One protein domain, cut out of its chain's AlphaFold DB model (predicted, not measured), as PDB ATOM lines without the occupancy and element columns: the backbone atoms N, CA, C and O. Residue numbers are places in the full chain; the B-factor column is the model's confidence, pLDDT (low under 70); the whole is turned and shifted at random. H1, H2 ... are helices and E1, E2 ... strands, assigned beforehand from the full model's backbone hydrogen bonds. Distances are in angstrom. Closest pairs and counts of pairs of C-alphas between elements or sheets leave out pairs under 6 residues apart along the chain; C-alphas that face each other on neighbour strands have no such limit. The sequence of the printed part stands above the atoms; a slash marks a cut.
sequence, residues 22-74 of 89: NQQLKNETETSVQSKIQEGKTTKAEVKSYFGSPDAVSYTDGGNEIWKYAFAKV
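This is residues 22 to 74 of the 89 residues of an uncharacterized protein of Citrobacter freundii (UniProt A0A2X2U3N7). A narrow two-stranded hairpin, E1 and E2, and the tail of residues 69 to 74 after it make the long axis, while three short helices, H1, H2 and H3, form a loose group to one side of that line. The hairpin's tip at Gly 62 sticks out at one end and the tail reaches the other at Val 74; the loop of residues 38 to 43, between H2 and H3, stands free. The printed part has 53 residues, in the order H1, H2, H3, E1, E2, with one antiparallel sheet, E1 - E2, and the class mixed, helices and strands. It is only just compact, close to loose, with a radius of gyration of the C-alphas of 11.7 A and spans of 35 by 24 by 17 A.

H1 is residues 23 to 26, beginning with C-alpha 23 at (-11.029, -11.777, 52.284). H2 is residues 30 to 36, 10.0 A long from first to last C-alpha, and H3 is residues 44 to 51, 10.4 A long. E1 is residues 56 to 59, 10.2 A long, and E2 is residues 65 to 68, 9.8 A long, ending with C-alpha 68 at (-8.018, 1.892, 50.121).

H1 and H3 only just touch, with 3 pairs of C-alphas within 8 A, the closest those of Gln 24 and Phe 51, 5.6 A apart. H2 and H3 are near each other, their closest C-alphas 8.4 A apart. H1 and H2 are apart. E1 and E2 form a hairpin, antiparallel at 154 degrees between directions; N 58 and O 66, 2.8 A, and N 66 and O 58, 2.7 A, are within hydrogen-bond range. H3 and E2 are apart. In H2 and H3 every O i to N i+4 pair is within hydrogen-bond range; H1 is too short for such a pair.

The C-alphas of Gly 62 and Val 74 are the two farthest apart, 35.8 A. The printed part has no cut, and no link is long. The mean pLDDT of the printed part is 76.3; residues 22 to 31 and 71 to 74 are under 70 in this model.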
ATOM      1  N   ASN A  22     -11.053  -7.515  53.917       61.66
ATOM      2  CA  ASN A  22     -11.407  -7.949  52.581       61.66
ATOM      3  C   ASN A  22     -10.768  -9.308  52.238       61.66
ATOM      4  O   ASN A  22      -9.612  -9.382  51.826       61.66
ATOM      5  N   GLN A  23     -11.520 -10.397  52.412       65.31
ATOM      6  CA  GLN A  23     -11.029 -11.777  52.284       65.31
ATOM      7  C   GLN A  23     -10.459 -12.113  50.891       65.31
ATOM      8  O   GLN A  23      -9.641 -13.025  50.779       65.31
ATOM      9  N   GLN A  24     -10.812 -11.341  49.856       66.12
ATOM     10  CA  GLN A  24     -10.224 -11.450  48.513       66.12
ATOM     11  C   GLN A  24      -8.724 -11.117  48.510       66.12
ATOM     12  O   GLN A  24      -7.964 -11.708  47.753       66.12
ATOM     13  N   LEU A  25      -8.269 -10.246  49.418       67.38
ATOM     14  CA  LEU A  25      -6.850  -9.923  49.584       67.38
ATOM     15  C   LEU A  25      -6.081 -10.981  50.401       67.38
ATOM     16  O   LEU A  25      -4.870 -10.875  50.575       67.38
ATOM     17  N   LYS A  26      -6.741 -12.035  50.904       66.44
ATOM     18  CA  LYS A  26      -6.110 -13.029  51.792       66.44
ATOM     19  C   LYS A  26      -4.977 -13.811  51.133       66.44
ATOM     20  O   LYS A  26      -4.016 -14.171  51.819       66.44
ATOM     21  N   ASN A  27      -5.084 -14.075  49.835       64.25
ATOM     22  CA  ASN A  27      -4.049 -14.743  49.040       64.25
ATOM     23  C   ASN A  27      -3.304 -13.794  48.093       64.25
ATOM     24  O   ASN A  27      -2.365 -14.228  47.436       64.25
ATOM     25  N   GLU A  28      -3.680 -12.517  48.054       66.50
ATOM     26  CA  GLU A  28      -2.983 -11.512  47.258       66.50
ATOM     27  C   GLU A  28      -1.776 -10.989  48.048       66.50
ATOM     28  O   GLU A  28      -1.884 -10.540  49.189       66.50
ATOM     29  N   THR A  29      -0.596 -11.094  47.449       68.44
ATOM     30  CA  THR A  29       0.651 -10.469  47.909       68.44
ATOM     31  C   THR A  29       0.897  -9.184  47.129       68.44
ATOM     32  O   THR A  29       0.426  -9.068  46.001       68.44
ATOM     33  N   GLU A  30       1.689  -8.249  47.669       67.44
ATOM     34  CA  GLU A  30       2.085  -7.008  46.967       67.44
ATOM     35  C   GLU A  30       2.528  -7.262  45.519       67.44
ATOM     36  O   GLU A  30       2.084  -6.578  44.603       67.44
ATOM     37  N   THR A  31       3.311  -8.318  45.288       69.88
ATOM     38  CA  THR A  31       3.756  -8.723  43.947       69.88
ATOM     39  C   THR A  31       2.605  -9.152  43.028       69.88
ATOM     40  O   THR A  31       2.630  -8.858  41.834       69.88
ATOM     41  N   SER A  32       1.591  -9.844  43.556       74.75
ATOM     42  CA  SER A  32       0.423 -10.278  42.777       74.75
ATOM     43  C   SER A  32      -0.473  -9.090  42.430       74.75
ATOM     44  O   SER A  32      -0.847  -8.923  41.267       74.75
ATOM     45  N   VAL A  33      -0.687  -8.199  43.404       76.56
ATOM     46  CA  VAL A  33      -1.434  -6.948  43.228       76.56
ATOM     47  C   VAL A  33      -0.778  -6.084  42.153       76.56
ATOM     48  O   VAL A  33      -1.447  -5.656  41.215       76.56
ATOM     49  N   GLN A  34       0.540  -5.890  42.233       74.25
ATOM     50  CA  GLN A  34       1.299  -5.099  41.261       74.25
ATOM     51  C   GLN A  34       1.296  -5.729  39.860       74.25
ATOM     52  O   GLN A  34       1.300  -5.023  38.859       74.25
ATOM     53  N   SER A  35       1.242  -7.060  39.770       76.12
ATOM     54  CA  SER A  35       1.172  -7.758  38.480       76.12
ATOM     55  C   SER A  35      -0.215  -7.653  37.828       76.12
ATOM     56  O   SER A  35      -0.323  -7.633  36.598       76.12
ATOM     57  N   LYS A  36      -1.280  -7.595  38.642       76.75
ATOM     58  CA  LYS A  36      -2.684  -7.510  38.200       76.75
ATOM     59  C   LYS A  36      -3.151  -6.080  37.922       76.75
ATOM     60  O   LYS A  36      -4.040  -5.886  37.094       76.75
ATOM     61  N   ILE A  37      -2.572  -5.088  38.597       80.81
ATOM     62  CA  ILE A  37      -2.875  -3.671  38.387       80.81
ATOM     63  C   ILE A  37      -1.797  -3.073  37.478       80.81
ATOM     64  O   ILE A  37      -0.725  -2.693  37.937       80.81
ATOM     65  N   GLN A  38      -2.090  -2.993  36.180       80.06
ATOM     66  CA  GLN A  38      -1.246  -2.328  35.188       80.06
ATOM     67  C   GLN A  38      -1.854  -0.976  34.820       80.06
ATOM     68  O   GLN A  38      -2.978  -0.905  34.310       80.06
ATOM     69  N   GLU A  39      -1.098   0.096  35.055       77.50
ATOM     70  CA  GLU A  39      -1.489   1.454  34.675       77.50
ATOM     71  C   GLU A  39      -1.827   1.527  33.179       77.50
ATOM     72  O   GLU A  39      -1.103   1.019  32.323       77.50
ATOM     73  N   GLY A  40      -2.984   2.114  32.863       78.19
ATOM     74  CA  GLY A  40      -3.490   2.236  31.494       78.19
ATOM     75  C   GLY A  40      -4.142   0.978  30.904       78.19
ATOM     76  O   GLY A  40      -4.730   1.070  29.829       78.19
ATOM     77  N   LYS A  41      -4.097  -0.176  31.585       79.88
ATOM     78  CA  LYS A  41      -4.792  -1.409  31.159       79.88
ATOM     79  C   LYS A  41      -5.895  -1.831  32.116       79.88
ATOM     80  O   LYS A  41      -7.001  -2.135  31.678       79.88
ATOM     81  N   THR A  42      -5.604  -1.859  33.413       81.81
ATOM     82  CA  THR A  42      -6.561  -2.330  34.412       81.81
ATOM     83  C   THR A  42      -7.580  -1.231  34.688       81.81
ATOM     84  O   THR A  42      -7.237  -0.140  35.144       81.81
ATOM     85  N   THR A  43      -8.854  -1.506  34.413       85.69
ATOM     86  CA  THR A  43      -9.936  -0.562  34.705       85.69
ATOM     87  C   THR A  43     -10.422  -0.690  36.141       85.69
ATOM     88  O   THR A  43     -10.309  -1.729  36.791       85.69
ATOM     89  N   LYS A  44     -11.054   0.377  36.629       79.25
ATOM     90  CA  LYS A  44     -11.670   0.453  37.957       79.25
ATOM     91  C   LYS A  44     -12.655  -0.695  38.232       79.25
ATOM     92  O   LYS A  44     -12.726  -1.200  39.350       79.25
ATOM     93  N   ALA A  45     -13.395  -1.126  37.207       81.62
ATOM     94  CA  ALA A  45     -14.305  -2.268  37.285       81.62
ATOM     95  C   ALA A  45     -13.553  -3.589  37.496       81.62
ATOM     96  O   ALA A  45     -13.971  -4.409  38.311       81.62
ATOM     97  N   GLU A  46     -12.413  -3.761  36.829       82.50
ATOM     98  CA  GLU A  46     -11.552  -4.930  36.984       82.50
ATOM     99  C   GLU A  46     -10.921  -4.989  38.373       82.50
ATOM    100  O   GLU A  46     -10.992  -6.023  39.027       82.50
ATOM    101  N   VAL A  47     -10.416  -3.862  38.891       82.81
ATOM    102  CA  VAL A  47      -9.916  -3.765  40.275       82.81
ATOM    103  C   VAL A  47     -11.003  -4.196  41.264       82.81
ATOM    104  O   VAL A  47     -10.744  -4.995  42.162       82.81
ATOM    105  N   LYS A  48     -12.247  -3.753  41.056       81.50
ATOM    106  CA  LYS A  48     -13.392  -4.171  41.877       81.50
ATOM    107  C   LYS A  48     -13.751  -5.649  41.700       81.50
ATOM    108  O   LYS A  48     -14.224  -6.270  42.643       81.50
ATOM    109  N   SER A  49     -13.527  -6.221  40.521       80.75
ATOM    110  CA  SER A  49     -13.756  -7.645  40.260       80.75
ATOM    111  C   SER A  49     -12.674  -8.532  40.885       80.75
ATOM    112  O   SER A  49     -12.985  -9.616  41.374       80.75
ATOM    113  N   TYR A  50     -11.415  -8.085  40.887       77.88
ATOM    114  CA  TYR A  50     -10.288  -8.817  41.470       77.88
ATOM    115  C   TYR A  50     -10.262  -8.701  42.992       77.88
ATOM    116  O   TYR A  50     -10.195  -9.703  43.700       77.88
ATOM    117  N   PHE A  51     -10.346  -7.471  43.494       78.31
ATOM    118  CA  PHE A  51     -10.157  -7.154  44.906       78.31
ATOM    119  C   PHE A  51     -11.471  -6.921  45.643       78.31
ATOM    120  O   PHE A  51     -11.459  -6.826  46.860       78.31
ATOM    121  N   GLY A  52     -12.614  -6.862  44.964       77.31
ATOM    122  CA  GLY A  52     -13.891  -6.573  45.610       77.31
ATOM    123  C   GLY A  52     -14.070  -5.092  45.952       77.31
ATOM    124  O   GLY A  52     -13.448  -4.192  45.373       77.31
ATOM    125  N   SER A  53     -14.967  -4.838  46.901       79.50
ATOM    126  CA  SER A  53     -15.257  -3.489  47.384       79.50
ATOM    127  C   SER A  53     -14.071  -2.925  48.177       79.50
ATOM    128  O   SER A  53     -13.528  -3.633  49.025       79.50
ATOM    129  N   PRO A  54     -13.666  -1.666  47.926       81.38
ATOM    130  CA  PRO A  54     -12.649  -1.007  48.738       81.38
ATOM    131  C   PRO A  54     -13.138  -0.819  50.177       81.38
ATOM    132  O   PRO A  54     -14.330  -0.634  50.418       81.38
ATOM    133  N   ASP A  55     -12.194  -0.845  51.113       77.88
ATOM    134  CA  ASP A  55     -12.420  -0.582  52.538       77.88
ATOM    135  C   ASP A  55     -12.765   0.895  52.771       77.88
ATOM    136  O   ASP A  55     -13.693   1.227  53.504       77.88
ATOM    137  N   ALA A  56     -12.075   1.785  52.053       80.44
ATOM    138  CA  ALA A  56     -12.391   3.204  52.025       80.44
ATOM    139  C   ALA A  56     -12.198   3.779  50.622       80.44
ATOM    140  O   ALA A  56     -11.274   3.409  49.899       80.44
ATOM    141  N   VAL A  57     -13.059   4.724  50.256       86.44
ATOM    142  CA  VAL A  57     -12.882   5.567  49.072       86.44
ATOM    143  C   VAL A  57     -12.652   6.986  49.563       86.44
ATOM    144  O   VAL A  57     -13.418   7.504  50.371       86.44
ATOM    145  N   SER A  58     -11.573   7.603  49.115       86.19
ATOM    146  CA  SER A  58     -11.259   9.005  49.376       86.19
ATOM    147  C   SER A  58     -11.075   9.727  48.052       86.19
ATOM    148  O   SER A  58     -10.871   9.093  47.022       86.19
ATOM    149  N   TYR A  59     -11.158  11.047  48.070       87.94
ATOM    150  CA  TYR A  59     -11.029  11.872  46.876       87.94
ATOM    151  C   TYR A  59      -9.897  12.863  47.115       87.94
ATOM    152  O   TYR A  59      -9.779  13.403  48.214       87.94
ATOM    153  N   THR A  60      -9.042  13.065  46.121       85.88
ATOM    154  CA  THR A  60      -8.095  14.187  46.139       85.88
ATOM    155  C   THR A  60      -8.816  15.478  45.748       85.88
ATOM    156  O   THR A  60      -9.840  15.430  45.068       85.88
ATOM    157  N   ASP A  61      -8.260  16.631  46.124       80.81
ATOM    158  CA  ASP A  61      -8.756  17.967  45.750       80.81
ATOM    159  C   ASP A  61      -8.904  18.145  44.225       80.81
ATOM    160  O   ASP A  61      -9.753  18.890  43.750       80.81
ATOM    161  N   GLY A  62      -8.120  17.398  43.439       80.44
ATOM    162  CA  GLY A  62      -8.222  17.343  41.975       80.44
ATOM    163  C   GLY A  62      -9.346  16.455  41.418       80.44
ATOM    164  O   GLY A  62      -9.446  16.307  40.204       80.44
ATOM    165  N   GLY A  63     -10.172  15.833  42.266       82.06
ATOM    166  CA  GLY A  63     -11.286  14.972  41.852       82.06
ATOM    167  C   GLY A  63     -10.924  13.507  41.571       82.06
ATOM    168  O   GLY A  63     -11.806  12.719  41.236       82.06
ATOM    169  N   ASN A  64      -9.660  13.100  41.726       82.38
ATOM    170  CA  ASN A  64      -9.273  11.695  41.572       82.38
ATOM    171  C   ASN A  64      -9.730  10.852  42.768       82.38
ATOM    172  O   ASN A  64      -9.632  11.252  43.928       82.38
ATOM    173  N   GLU A  65     -10.158   9.632  42.473       85.25
ATOM    174  CA  GLU A  65     -10.584   8.653  43.467       85.25
ATOM    175  C   GLU A  65      -9.407   7.813  43.967       85.25
ATOM    176  O   GLU A  65      -8.682   7.200  43.186       85.25
ATOM    177  N   ILE A  66      -9.257   7.743  45.285       85.94
ATOM    178  CA  ILE A  66      -8.279   6.930  46.002       85.94
ATOM    179  C   ILE A  66      -9.027   5.777  46.661       85.94
ATOM    180  O   ILE A  66      -9.902   5.986  47.500       85.94
ATOM    181  N   TRP A  67      -8.692   4.550  46.280       87.19
ATOM    182  CA  TRP A  67      -9.299   3.342  46.832       87.19
ATOM    183  C   TRP A  67      -8.340   2.673  47.805       87.19
ATOM    184  O   TRP A  67      -7.224   2.304  47.444       87.19
ATOM    185  N   LYS A  68      -8.785   2.512  49.048       81.88
ATOM    186  CA  LYS A  68      -8.018   1.892  50.121       81.88
ATOM    187  C   LYS A  68      -8.489   0.457  50.298       81.88
ATOM    188  O   LYS A  68      -9.667   0.215  50.544       81.88
ATOM    189  N   TYR A  69      -7.563  -0.485  50.176       80.06
ATOM    190  CA  TYR A  69      -7.798  -1.899  50.436       80.06
ATOM    191  C   TYR A  69      -6.897  -2.326  51.588       80.06
ATOM    192  O   TYR A  69      -5.676  -2.216  51.493       80.06
ATOM    193  N   ALA A  70      -7.494  -2.795  52.680       71.69
ATOM    194  CA  ALA A  70      -6.765  -3.279  53.841       71.69
ATOM    195  C   ALA A  70      -7.138  -4.737  54.118       71.69
ATOM    196  O   ALA A  70      -8.313  -5.111  54.160       71.69
ATOM    197  N   PHE A  71      -6.120  -5.570  54.317       67.94
ATOM    198  CA  PHE A  71      -6.297  -6.937  54.780       67.94
ATOM    199  C   PHE A  71      -5.296  -7.234  55.891       67.94
ATOM    200  O   PHE A  71      -4.093  -7.343  55.658       67.94
ATOM    201  N   ALA A  72      -5.795  -7.371  57.119       59.47
ATOM    202  CA  ALA A  72      -4.978  -7.751  58.259       59.47
ATOM    203  C   ALA A  72      -4.864  -9.280  58.318       59.47
ATOM    204  O   ALA A  72      -5.731  -9.972  58.855       59.47
ATOM    205  N   LYS A  73      -3.775  -9.835  57.777       53.34
ATOM    206  CA  LYS A  73      -3.427 -11.238  58.021       53.34
ATOM    207  C   LYS A  73      -2.780 -11.327  59.400       53.34
ATOM    208  O   LYS A  73      -1.570 -11.149  59.521       53.34
ATOM    209  N   VAL A  74      -3.564 -11.619  60.438       50.50
ATOM    210  CA  VAL A  74      -3.006 -12.000  61.744       50.50
ATOM    211  C   VAL A  74      -2.360 -13.377  61.581       50.50
ATOM    212  O   VAL A  74      -2.964 -14.419  61.824       50.50
TER     213      VAL A  74